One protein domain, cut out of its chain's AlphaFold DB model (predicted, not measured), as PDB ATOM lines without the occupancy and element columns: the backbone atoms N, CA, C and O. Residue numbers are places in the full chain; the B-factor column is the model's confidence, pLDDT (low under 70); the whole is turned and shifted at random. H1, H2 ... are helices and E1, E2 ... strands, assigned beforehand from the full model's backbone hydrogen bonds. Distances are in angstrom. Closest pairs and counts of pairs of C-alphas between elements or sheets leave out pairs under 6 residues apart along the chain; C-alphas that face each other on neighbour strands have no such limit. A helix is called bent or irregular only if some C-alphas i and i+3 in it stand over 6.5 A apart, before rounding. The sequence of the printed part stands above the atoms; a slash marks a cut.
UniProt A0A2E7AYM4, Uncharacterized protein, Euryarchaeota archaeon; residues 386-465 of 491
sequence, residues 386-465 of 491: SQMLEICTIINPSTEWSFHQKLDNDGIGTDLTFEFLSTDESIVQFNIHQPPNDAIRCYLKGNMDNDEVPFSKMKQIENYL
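What this domain is: This is residues 386 to 465 of the 491 residues of an uncharacterized protein of Euryarchaeota archaeon (UniProt A0A2E7AYM4). A twisted sheet of four antiparallel strands is covered on one face by the helix H1, which crosses it slantwise, while no named helix covers the other face. The second helix, H2, packs beside H1, running the opposite way, and is not over the sheet. The printed part has 80 residues, with two named helices and four named strands in the chain order H1, E1, E2, E3, E4, H2; the sheet's order is E1, E2, E3, E4, and the class is mixed, helices and strands. The whole is compact, with a radius of gyration of the C-alphas of 12.1 A and spans of 36 by 27 by 26 A.

How they stand to each other: The sheet holds E1, residues 401 to 407, E2, residues 417 to 422, E3, residues 427 to 431, and E4, residues 440 to 443. It is a meander, each strand the antiparallel neighbour of the one before, with E1 and E4 as edge strands. The hairpin of E1 and E2 has N 404 and O 419 within hydrogen-bond range at 2.9 A. In the hairpin of E2 and E3, N 420 and O 428 are 2.9 A apart, and in that of E3 and E4, N 429 and O 441 are 2.9 A apart. From edge to edge the strands' lines turn by 62 degrees. H1, residues 386 to 395, is on the sheet at a height of 8.8 A, making two layers, a helix on one face of a sheet. It lies over E2 and E3 and runs slantwise to the strands, at 55 degrees to E2 on the local plane. The closest C-alphas of H1 and E3 are those of Cys 392 and Val 428, 6.7 A apart. H2, residues 455 to 465, touches H1, the closest C-alphas being those of Ile 395 and Lys 457, 5.9 A apart. The two stand at a shallow tilt of 25 degrees, opposite ways. H2 is not on the sheet and is apart from E1, E2 and E3. In H1 every O i to N i+4 pair is within hydrogen-bond range; in H2, 5 of 7 are.

Where its parts are: E1 is 17.4 A long from first to last C-alpha, E2 16.4 A, E3 12.8 A and E4 10.3 A. H1 is 14.4 A long and begins at C-alpha 386 (24.868, -43.729, -77.101). H2 is 15.9 A long and ends at C-alpha 465 (36.957, -40.124, -79.765). H2 is irregular, but only just: C-alphas 456 and 459 are 6.8 A apart.

The domain as a whole: The two C-alphas farthest apart, those of Ser 398 and Ile 412, are 36.3 A apart. The printed part has no cut, and the link from E4 to H2, 11 residues, is long. The mean pLDDT of the printed part is 82.2, and residues 408 to 416 and 433 to 437 are under 70.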
ATOM      1  N   SER A 386      24.990 -43.518 -75.653       83.38
ATOM      2  CA  SER A 386      24.868 -43.729 -77.101       83.38
ATOM      3  C   SER A 386      26.231 -43.729 -77.796       83.38
ATOM      4  O   SER A 386      26.470 -44.559 -78.665       83.38
ATOM      5  N   GLN A 387      27.152 -42.859 -77.375       88.94
ATOM      6  CA  GLN A 387      28.516 -42.819 -77.904       88.94
ATOM      7  C   GLN A 387      29.335 -44.047 -77.472       88.94
ATOM      8  O   GLN A 387      30.105 -44.594 -78.258       88.94
ATOM      9  N   MET A 388      29.137 -44.536 -76.245       90.81
ATOM     10  CA  MET A 388      29.724 -45.803 -75.790       90.81
ATOM     11  C   MET A 388      29.191 -47.000 -76.597       90.81
ATOM     12  O   MET A 388      29.965 -47.873 -76.981       90.81
ATOM     13  N   LEU A 389      27.897 -47.009 -76.939       89.62
ATOM     14  CA  LEU A 389      27.287 -48.036 -77.790       89.62
ATOM     15  C   LEU A 389      27.889 -48.060 -79.209       89.62
ATOM     16  O   LEU A 389      28.108 -49.129 -79.788       89.62
ATOM     17  N   GLU A 390      28.190 -46.888 -79.772       90.50
ATOM     18  CA  GLU A 390      28.882 -46.774 -81.061       90.50
ATOM     19  C   GLU A 390      30.291 -47.378 -80.992       90.50
ATOM     20  O   GLU A 390      30.695 -48.104 -81.901       90.50
ATOM     21  N   ILE A 391      31.007 -47.190 -79.879       91.62
ATOM     22  CA  ILE A 391      32.303 -47.846 -79.642       91.62
ATOM     23  C   ILE A 391      32.151 -49.372 -79.571       91.62
ATOM     24  O   ILE A 391      32.942 -50.079 -80.200       91.62
ATOM     25  N   CYS A 392      31.129 -49.899 -78.890       91.44
ATOM     26  CA  CYS A 392      30.847 -51.340 -78.884       91.44
ATOM     27  C   CYS A 392      30.626 -51.883 -80.308       91.44
ATOM     28  O   CYS A 392      31.171 -52.923 -80.683       91.44
ATOM     29  N   THR A 393      29.921 -51.116 -81.143       91.56
ATOM     30  CA  THR A 393      29.690 -51.444 -82.559       91.56
ATOM     31  C   THR A 393      30.988 -51.401 -83.379       91.56
ATOM     32  O   THR A 393      31.192 -52.224 -84.270       91.56
ATOM     33  N   ILE A 394      31.919 -50.489 -83.070       91.44
ATOM     34  CA  ILE A 394      33.259 -50.474 -83.681       91.44
ATOM     35  C   ILE A 394      34.030 -51.750 -83.310       91.44
ATOM     36  O   ILE A 394      34.654 -52.362 -84.189       91.44
ATOM     37  N   ILE A 395      33.978 -52.159 -82.037       90.44
ATOM     38  CA  ILE A 395      34.675 -53.336 -81.499       90.44
ATOM     39  C   ILE A 395      34.174 -54.614 -82.179       90.44
ATOM     40  O   ILE A 395      34.979 -55.344 -82.767       90.44
ATOM     41  N   ASN A 396      32.859 -54.841 -82.180       90.00
ATOM     42  CA  ASN A 396      32.231 -55.964 -82.870       90.00
ATOM     43  C   ASN A 396      31.016 -55.487 -83.687       90.00
ATOM     44  O   ASN A 396      29.919 -55.379 -83.143       90.00
ATOM     45  N   PRO A 397      31.184 -55.230 -84.997       88.81
ATOM     46  CA  PRO A 397      30.097 -54.756 -85.856       88.81
ATOM     47  C   PRO A 397      29.164 -55.877 -86.328       88.81
ATOM     48  O   PRO A 397      28.192 -55.607 -87.024       88.81
ATOM     49  N   SER A 398      29.488 -57.142 -86.037       86.88
ATOM     50  CA  SER A 398      28.723 -58.297 -86.531       86.88
ATOM     51  C   SER A 398      27.508 -58.644 -85.671       86.88
ATOM     52  O   SER A 398      26.791 -59.596 -85.977       86.88
ATOM     53  N   THR A 399      27.281 -57.879 -84.607       88.94
ATOM     54  CA  THR A 399      26.296 -58.171 -83.576       88.94
ATOM     55  C   THR A 399      25.587 -56.905 -83.126       88.94
ATOM     56  O   THR A 399      26.061 -55.788 -83.340       88.94
ATOM     57  N   GLU A 400      24.422 -57.080 -82.512       90.38
ATOM     58  CA  GLU A 400      23.673 -55.968 -81.938       90.38
ATOM     59  C   GLU A 400      24.104 -55.769 -80.488       90.38
ATOM     60  O   GLU A 400      24.329 -56.739 -79.759       90.38
ATOM     61  N   TRP A 401      24.242 -54.510 -80.083       92.50
ATOM     62  CA  TRP A 401      24.659 -54.121 -78.742       92.50
ATOM     63  C   TRP A 401      23.520 -53.420 -78.023       92.50
ATOM     64  O   TRP A 401      22.769 -52.642 -78.613       92.50
ATOM     65  N   SER A 402      23.428 -53.661 -76.724       89.00
ATOM     66  CA  SER A 402      22.514 -52.947 -75.844       89.00
ATOM     67  C   SER A 402      23.207 -52.636 -74.527       89.00
ATOM     68  O   SER A 402      24.117 -53.345 -74.094       89.00
ATOM     69  N   PHE A 403      22.800 -51.539 -73.901       91.44
ATOM     70  CA  PHE A 403      23.221 -51.251 -72.540       91.44
ATOM     71  C   PHE A 403      22.573 -52.248 -71.589       91.44
ATOM     72  O   PHE A 403      21.362 -52.466 -71.664       91.44
ATOM     73  N   HIS A 404      23.374 -52.830 -70.705       89.19
ATOM     74  CA  HIS A 404      22.891 -53.803 -69.742       89.19
ATOM     75  C   HIS A 404      22.657 -53.166 -68.377       89.19
ATOM     76  O   HIS A 404      21.526 -53.147 -67.895       89.19
ATOM     77  N   GLN A 405      23.714 -52.635 -67.765       83.19
ATOM     78  CA  GLN A 405      23.653 -52.101 -66.411       83.19
ATOM     79  C   GLN A 405      24.817 -51.157 -66.107       83.19
ATOM     80  O   GLN A 405      25.842 -51.138 -66.791       83.19
ATOM     81  N   LYS A 406      24.637 -50.372 -65.043       81.81
ATOM     82  CA  LYS A 406      25.688 -49.578 -64.410       81.81
ATOM     83  C   LYS A 406      26.098 -50.300 -63.131       81.81
ATOM     84  O   LYS A 406      25.248 -50.520 -62.270       81.81
ATOM     85  N   LEU A 407      27.363 -50.682 -63.036       77.25
ATOM     86  CA  LEU A 407      27.925 -51.378 -61.885       77.25
ATOM     87  C   LEU A 407      28.693 -50.393 -61.007       77.25
ATOM     88  O   LEU A 407      29.421 -49.540 -61.516       77.25
ATOM     89  N   ASP A 408      28.521 -50.553 -59.701       69.69
ATOM     90  CA  ASP A 408      29.379 -49.977 -58.673       69.69
ATOM     91  C   ASP A 408      30.233 -51.112 -58.108       69.69
ATOM     92  O   ASP A 408      29.757 -51.946 -57.334       69.69
ATOM     93  N   ASN A 409      31.466 -51.207 -58.600       59.03
ATOM     94  CA  ASN A 409      32.324 -52.360 -58.346       59.03
ATOM     95  C   ASN A 409      32.988 -52.302 -56.957       59.03
ATOM     96  O   ASN A 409      33.446 -53.331 -56.460       59.03
ATOM     97  N   ASP A 410      33.034 -51.120 -56.325       55.41
ATOM     98  CA  ASP A 410      33.614 -50.922 -54.991       55.41
ATOM     99  C   ASP A 410      32.561 -50.827 -53.871       55.41
ATOM    100  O   ASP A 410      32.902 -50.997 -52.698       55.41
ATOM    101  N   GLY A 411      31.280 -50.644 -54.218       42.91
ATOM    102  CA  GLY A 411      30.157 -50.601 -53.274       42.91
ATOM    103  C   GLY A 411      30.122 -49.333 -52.417       42.91
ATOM    104  O   GLY A 411      29.378 -49.273 -51.433       42.91
ATOM    105  N   ILE A 412      30.952 -48.345 -52.758       44.59
ATOM    106  CA  ILE A 412      31.094 -47.053 -52.081       44.59
ATOM    107  C   ILE A 412      30.497 -45.935 -52.964       44.59
ATOM    108  O   ILE A 412      30.363 -44.792 -52.523       44.59
ATOM    109  N   GLY A 413      30.051 -46.264 -54.183       53.16
ATOM    110  CA  GLY A 413      29.452 -45.341 -55.143       53.16
ATOM    111  C   GLY A 413      30.480 -44.512 -55.908       53.16
ATOM    112  O   GLY A 413      30.111 -43.489 -56.489       53.16
ATOM    113  N   THR A 414      31.757 -44.906 -55.871       48.12
ATOM    114  CA  THR A 414      32.878 -44.118 -56.405       48.12
ATOM    115  C   THR A 414      33.477 -44.669 -57.693       48.12
ATOM    116  O   THR A 414      34.035 -43.885 -58.463       48.12
ATOM    117  N   ASP A 415      33.323 -45.967 -57.970       61.16
ATOM    118  CA  ASP A 415      33.627 -46.559 -59.274       61.16
ATOM    119  C   ASP A 415      32.332 -46.780 -60.060       61.16
ATOM    120  O   ASP A 415      31.328 -47.266 -59.546       61.16
ATOM    121  N   LEU A 416      32.339 -46.392 -61.330       69.94
ATOM    122  CA  LEU A 416      31.190 -46.487 -62.218       69.94
ATOM    123  C   LEU A 416      31.644 -47.243 -63.459       69.94
ATOM    124  O   LEU A 416      32.397 -46.719 -64.283       69.94
ATOM    125  N   THR A 417      31.147 -48.464 -63.609       83.00
ATOM    126  CA  THR A 417      31.378 -49.283 -64.797       83.00
ATOM    127  C   THR A 417      30.100 -49.354 -65.620       83.00
ATOM    128  O   THR A 417      29.055 -49.788 -65.134       83.00
ATOM    129  N   PHE A 418      30.165 -48.932 -66.883       89.06
ATOM    130  CA  PHE A 418      29.063 -49.109 -67.832       89.06
ATOM    131  C   PHE A 418      29.247 -50.422 -68.578       89.06
ATOM    132  O   PHE A 418      30.237 -50.588 -69.289       89.06
ATOM    133  N   GLU A 419      28.290 -51.332 -68.434       91.12
ATOM    134  CA  GLU A 419      28.331 -52.648 -69.056       91.12
ATOM    135  C   GLU A 419      27.352 -52.737 -70.229       91.12
ATOM    136  O   GLU A 419      26.163 -52.414 -70.117       91.12
ATOM    137  N   PHE A 420      27.864 -53.203 -71.362       93.75
ATOM    138  CA  PHE A 420      27.113 -53.440 -72.584       93.75
ATOM    139  C   PHE A 420      27.183 -54.914 -72.948       93.75
ATOM    140  O   PHE A 420      28.252 -55.522 -72.896       93.75
ATOM    141  N   LEU A 421      26.042 -55.461 -73.360       92.19
ATOM    142  CA  LEU A 421      25.911 -56.845 -73.790       92.19
ATOM    143  C   LEU A 421      25.546 -56.914 -75.263       92.19
ATOM    144  O   LEU A 421      24.755 -56.110 -75.774       92.19
ATOM    145  N   SER A 422      26.107 -57.919 -75.919       92.31
ATOM    146  CA  SER A 422      25.798 -58.252 -77.294       92.31
ATOM    147  C   SER A 422      24.973 -59.529 -77.419       92.31
ATOM    148  O   SER A 422      24.964 -60.379 -76.528       92.31
ATOM    149  N   THR A 423      24.302 -59.693 -78.558       89.81
ATOM    150  CA  THR A 423      23.524 -60.894 -78.890       89.81
ATOM    151  C   THR A 423      24.365 -62.167 -79.034       89.81
ATOM    152  O   THR A 423      23.799 -63.256 -78.996       89.81
ATOM    153  N   ASP A 424      25.691 -62.055 -79.174       89.56
ATOM    154  CA  ASP A 424      26.635 -63.185 -79.202       89.56
ATOM    155  C   ASP A 424      27.334 -63.447 -77.855       89.56
ATOM    156  O   ASP A 424      28.382 -64.090 -77.830       89.56
ATOM    157  N   GLU A 425      26.777 -62.927 -76.756       87.62
ATOM    158  CA  GLU A 425      27.335 -63.021 -75.398       87.62
ATOM    159  C   GLU A 425      28.666 -62.267 -75.210       87.62
ATOM    160  O   GLU A 425      29.372 -62.471 -74.222       87.62
ATOM    161  N   SER A 426      29.029 -61.364 -76.128       91.19
ATOM    162  CA  SER A 426      30.132 -60.429 -75.889       91.19
ATOM    163  C   SER A 426      29.757 -59.366 -74.852       91.19
ATOM    164  O   SER A 426      28.637 -58.850 -74.858       91.19
ATOM    165  N   ILE A 427      30.723 -58.990 -74.015       92.06
ATOM    166  CA  ILE A 427      30.586 -57.969 -72.972       92.06
ATOM    167  C   ILE A 427      31.636 -56.883 -73.192       92.06
ATOM    168  O   ILE A 427      32.813 -57.184 -73.394       92.06
ATOM    169  N   VAL A 428      31.227 -55.617 -73.133       92.19
ATOM    170  CA  VAL A 428      32.150 -54.473 -73.091       92.19
ATOM    171  C   VAL A 428      31.860 -53.660 -71.842       92.19
ATOM    172  O   VAL A 428      30.717 -53.274 -71.597       92.19
ATOM    173  N   GLN A 429      32.905 -53.397 -71.066       91.75
ATOM    174  CA  GLN A 429      32.842 -52.623 -69.834       91.75
ATOM    175  C   GLN A 429      33.670 -51.347 -69.984       91.75
ATOM    176  O   GLN A 429      34.847 -51.410 -70.337       91.75
ATOM    177  N   PHE A 430      33.069 -50.192 -69.701       90.25
ATOM    178  CA  PHE A 430      33.767 -48.908 -69.624       90.25
ATOM    179  C   PHE A 430      33.946 -48.517 -68.161       90.25
ATOM    180  O   PHE A 430      32.981 -48.117 -67.509       90.25
ATOM    181  N   ASN A 431      35.178 -48.605 -67.668       85.50
ATOM    182  CA  ASN A 431      35.530 -48.269 -66.292       85.50
ATOM    183  C   ASN A 431      36.001 -46.818 -66.248       85.50
ATOM    184  O   ASN A 431      37.186 -46.531 -66.401       85.50
ATOM    185  N   ILE A 432      35.083 -45.868 -66.118       77.31
ATOM    186  CA  ILE A 432      35.369 -44.448 -66.392       77.31
ATOM    187  C   ILE A 432      36.262 -43.751 -65.348       77.31
ATOM    188  O   ILE A 432      36.799 -42.673 -65.634       77.31
ATOM    189  N   HIS A 433      36.460 -44.375 -64.184       69.69
ATOM    190  CA  HIS A 433      37.324 -43.899 -63.095       69.69
ATOM    191  C   HIS A 433      38.666 -44.647 -62.996       69.69
ATOM    192  O   HIS A 433      39.526 -44.262 -62.205       69.69
ATOM    193  N   GLN A 434      38.873 -45.680 -63.818       68.00
ATOM    194  CA  GLN A 434      40.116 -46.452 -63.856       68.00
ATOM    195  C   GLN A 434      41.164 -45.791 -64.778       68.00
ATOM    196  O   GLN A 434      40.803 -45.070 -65.722       68.00
ATOM    197  N   PRO A 435      42.475 -46.010 -64.537       65.06
ATOM    198  CA  PRO A 435      43.547 -45.453 -65.362       65.06
ATOM    199  C   PRO A 435      43.446 -45.907 -66.831       65.06
ATOM    200  O   PRO A 435      42.807 -46.915 -67.122       65.06
ATOM    201  N   PRO A 436      44.105 -45.216 -67.785       68.88
ATOM    202  CA  PRO A 436      43.956 -45.471 -69.226       68.88
ATOM    203  C   PRO A 436      44.148 -46.928 -69.666       68.88
ATOM    204  O   PRO A 436      43.547 -47.346 -70.653       68.88
ATOM    205  N   ASN A 437      44.968 -47.680 -68.933       69.88
ATOM    206  CA  ASN A 437      45.307 -49.070 -69.224       69.88
ATOM    207  C   ASN A 437      44.171 -50.045 -68.871       69.88
ATOM    208  O   ASN A 437      44.203 -51.178 -69.326       69.88
ATOM    209  N   ASP A 438      43.200 -49.601 -68.071       71.81
ATOM    210  CA  ASP A 438      42.076 -50.402 -67.570       71.81
ATOM    211  C   ASP A 438      40.720 -49.698 -67.786       71.81
ATOM    212  O   ASP A 438      39.694 -50.005 -67.180       71.81
ATOM    213  N   ALA A 439      40.723 -48.695 -68.664       82.19
ATOM    214  CA  ALA A 439      39.587 -47.821 -68.924       82.19
ATOM    215  C   ALA A 439      38.459 -48.506 -69.717       82.19
ATOM    216  O   ALA A 439      37.315 -48.043 -69.700       82.19
ATOM    217  N   ILE A 440      38.783 -49.582 -70.437       89.00
ATOM    218  CA  ILE A 440      37.843 -50.381 -71.220       89.00
ATOM    219  C   ILE A 440      38.278 -51.849 -71.201       89.00
ATOM    220  O   ILE A 440      39.446 -52.144 -71.446       89.00
ATOM    221  N   ARG A 441      37.334 -52.758 -70.944       88.12
ATOM    222  CA  ARG A 441      37.528 -54.214 -71.007       88.12
ATOM    223  C   ARG A 441      36.564 -54.834 -72.005       88.12
ATOM    224  O   ARG A 441      35.416 -54.400 -72.110       88.12
ATOM    225  N   CYS A 442      37.032 -55.819 -72.762       89.50
ATOM    226  CA  CYS A 442      36.281 -56.465 -73.834       89.50
ATOM    227  C   CYS A 442      36.358 -57.984 -73.719       89.50
ATOM    228  O   CYS A 442      37.382 -58.572 -74.035       89.50
ATOM    229  N   TYR A 443      35.239 -58.615 -73.382       90.69
ATOM    230  CA  TYR A 443      35.092 -60.067 -73.346       90.69
ATOM    231  C   TYR A 443      34.299 -60.511 -74.574       90.69
ATOM    232  O   TYR A 443      33.071 -60.470 -74.586       90.69
ATOM    233  N   LEU A 444      34.982 -60.881 -75.656       87.25
ATOM    234  CA  LEU A 444      34.314 -61.247 -76.911       87.25
ATOM    235  C   LEU A 444      33.844 -62.706 -76.890       87.25
ATOM    236  O   LEU A 444      34.612 -63.601 -76.533       87.25
ATOM    237  N   LYS A 445      32.600 -62.950 -77.326       84.19
ATOM    238  CA  LYS A 445      31.953 -64.276 -77.373       84.19
ATOM    239  C   LYS A 445      31.996 -65.027 -76.034       84.19
ATOM    240  O   LYS A 445      32.280 -66.224 -76.008       84.19
ATOM    241  N   GLY A 446      31.820 -64.307 -74.927       71.19
ATOM    242  CA  GLY A 446      31.843 -64.885 -73.583       71.19
ATOM    243  C   GLY A 446      33.206 -65.407 -73.108       71.19
ATOM    244  O   GLY A 446      33.263 -66.092 -72.089       71.19
ATOM    245  N   ASN A 447      34.314 -65.114 -73.802       83.00
ATOM    246  CA  ASN A 447      35.645 -65.497 -73.327       83.00
ATOM    247  C   ASN A 447      36.087 -64.593 -72.165       83.00
ATOM    248  O   ASN A 447      36.610 -63.505 -72.393       83.00
ATOM    249  N   MET A 448      35.890 -65.055 -70.929       82.31
ATOM    250  CA  MET A 448      36.223 -64.295 -69.719       82.31
ATOM    251  C   MET A 448      37.724 -64.236 -69.392       82.31
ATOM    252  O   MET A 448      38.121 -63.431 -68.556       82.31
ATOM    253  N   ASP A 449      38.558 -65.034 -70.065       79.88
ATOM    254  CA  ASP A 449      40.012 -65.066 -69.840       79.88
ATOM    255  C   ASP A 449      40.771 -64.002 -70.652       79.88
ATOM    256  O   ASP A 449      41.986 -63.865 -70.515       79.88
ATOM    257  N   ASN A 450      40.080 -63.276 -71.537       83.75
ATOM    258  CA  ASN A 450      40.663 -62.220 -72.353       83.75
ATOM    259  C   ASN A 450      39.778 -60.975 -72.305       83.75
ATOM    260  O   ASN A 450      38.677 -60.981 -72.853       83.75
ATOM    261  N   ASP A 451      40.286 -59.929 -71.664       83.44
ATOM    262  CA  ASP A 451      39.637 -58.635 -71.485       83.44
ATOM    263  C   ASP A 451      40.194 -57.542 -72.414       83.44
ATOM    264  O   ASP A 451      39.784 -56.381 -72.321       83.44
ATOM    265  N   GLU A 452      41.093 -57.884 -73.343       84.75
ATOM    266  CA  GLU A 452      41.740 -56.910 -74.217       84.75
ATOM    267  C   GLU A 452      40.843 -56.452 -75.379       84.75
ATOM    268  O   GLU A 452      40.197 -57.233 -76.086       84.75
ATOM    269  N   VAL A 453      40.885 -55.148 -75.669       85.06
ATOM    270  CA  VAL A 453      40.319 -54.603 -76.908       85.06
ATOM    271  C   VAL A 453      41.147 -55.105 -78.100       85.06
ATOM    272  O   VAL A 453      42.369 -54.932 -78.106       85.06
ATOM    273  N   PRO A 454      40.529 -55.631 -79.178       84.62
ATOM    274  CA  PRO A 454      41.270 -56.034 -80.366       84.62
ATOM    275  C   PRO A 454      42.137 -54.894 -80.917       84.62
ATOM    276  O   PRO A 454      41.633 -53.829 -81.282       84.62
ATOM    277  N   PHE A 455      43.445 -55.130 -81.051       78.50
ATOM    278  CA  PHE A 455      44.418 -54.112 -81.477       78.50
ATOM    279  C   PHE A 455      44.048 -53.422 -82.806       78.50
ATOM    280  O   PHE A 455      44.264 -52.225 -82.987       78.50
ATOM    281  N   SER A 456      43.416 -54.155 -83.731       82.38
ATOM    282  CA  SER A 456      42.938 -53.628 -85.018       82.38
ATOM    283  C   SER A 456      41.831 -52.573 -84.890       82.38
ATOM    284  O   SER A 456      41.621 -51.790 -85.818       82.38
ATOM    285  N   LYS A 457      41.131 -52.537 -83.752       86.06
ATOM    286  CA  LYS A 457      40.012 -51.633 -83.467       86.06
ATOM    287  C   LYS A 457      40.430 -50.388 -82.695       86.06
ATOM    288  O   LYS A 457      39.792 -49.353 -82.858       86.06
ATOM    289  N   MET A 458      41.537 -50.438 -81.954       82.94
ATOM    290  CA  MET A 458      42.023 -49.320 -81.130       82.94
ATOM    291  C   MET A 458      42.150 -48.009 -81.915       82.94
ATOM    292  O   MET A 458      41.618 -46.984 -81.497       82.94
ATOM    293  N   LYS A 459      42.741 -48.053 -83.117       81.62
ATOM    294  CA  LYS A 459      42.882 -46.869 -83.981       81.62
ATOM    295  C   LYS A 459      41.536 -46.297 -84.452       81.62
ATOM    296  O   LYS A 459      41.407 -45.093 -84.642       81.62
ATOM    297  N   GLN A 460      40.534 -47.152 -84.660       85.81
ATOM    298  CA  GLN A 460      39.188 -46.723 -85.061       85.81
ATOM    299  C   GLN A 460      38.460 -46.045 -83.895       85.81
ATOM    300  O   GLN A 460      37.821 -45.017 -84.095       85.81
ATOM    301  N   ILE A 461      38.625 -46.579 -82.682       87.38
ATOM    302  CA  ILE A 461      38.093 -45.986 -81.450       87.38
ATOM    303  C   ILE A 461      38.749 -44.626 -81.188       87.38
ATOM    304  O   ILE A 461      38.059 -43.662 -80.885       87.38
ATOM    305  N   GLU A 462      40.068 -44.508 -81.349       83.50
ATOM    306  CA  GLU A 462      40.775 -43.233 -81.164       83.50
ATOM    307  C   GLU A 462      40.327 -42.152 -82.152       83.50
ATOM    308  O   GLU A 462      40.100 -41.014 -81.746       83.50
ATOM    309  N   ASN A 463      40.140 -42.501 -83.427       85.88
ATOM    310  CA  ASN A 463      39.598 -41.566 -84.415       85.88
ATOM    311  C   ASN A 463      38.190 -41.090 -84.029       85.88
ATOM    312  O   ASN A 463      37.924 -39.893 -84.054       85.88
ATOM    313  N   TYR A 464      37.325 -42.014 -83.602       88.94
ATOM    314  CA  TYR A 464      35.976 -41.691 -83.147       88.94
ATOM    315  C   TYR A 464      35.976 -40.736 -81.941       88.94
ATOM    316  O   TYR A 464      35.266 -39.733 -81.937       88.94
ATOM    317  N   LEU A 465      36.821 -40.995 -80.937       85.06
ATOM    318  CA  LEU A 465      36.957 -40.124 -79.765       85.06
ATOM    319  C   LEU A 465      37.406 -38.705 -80.148       85.06
ATOM    320  O   LEU A 465      36.907 -37.727 -79.587       85.06
TER     321      LEU A 465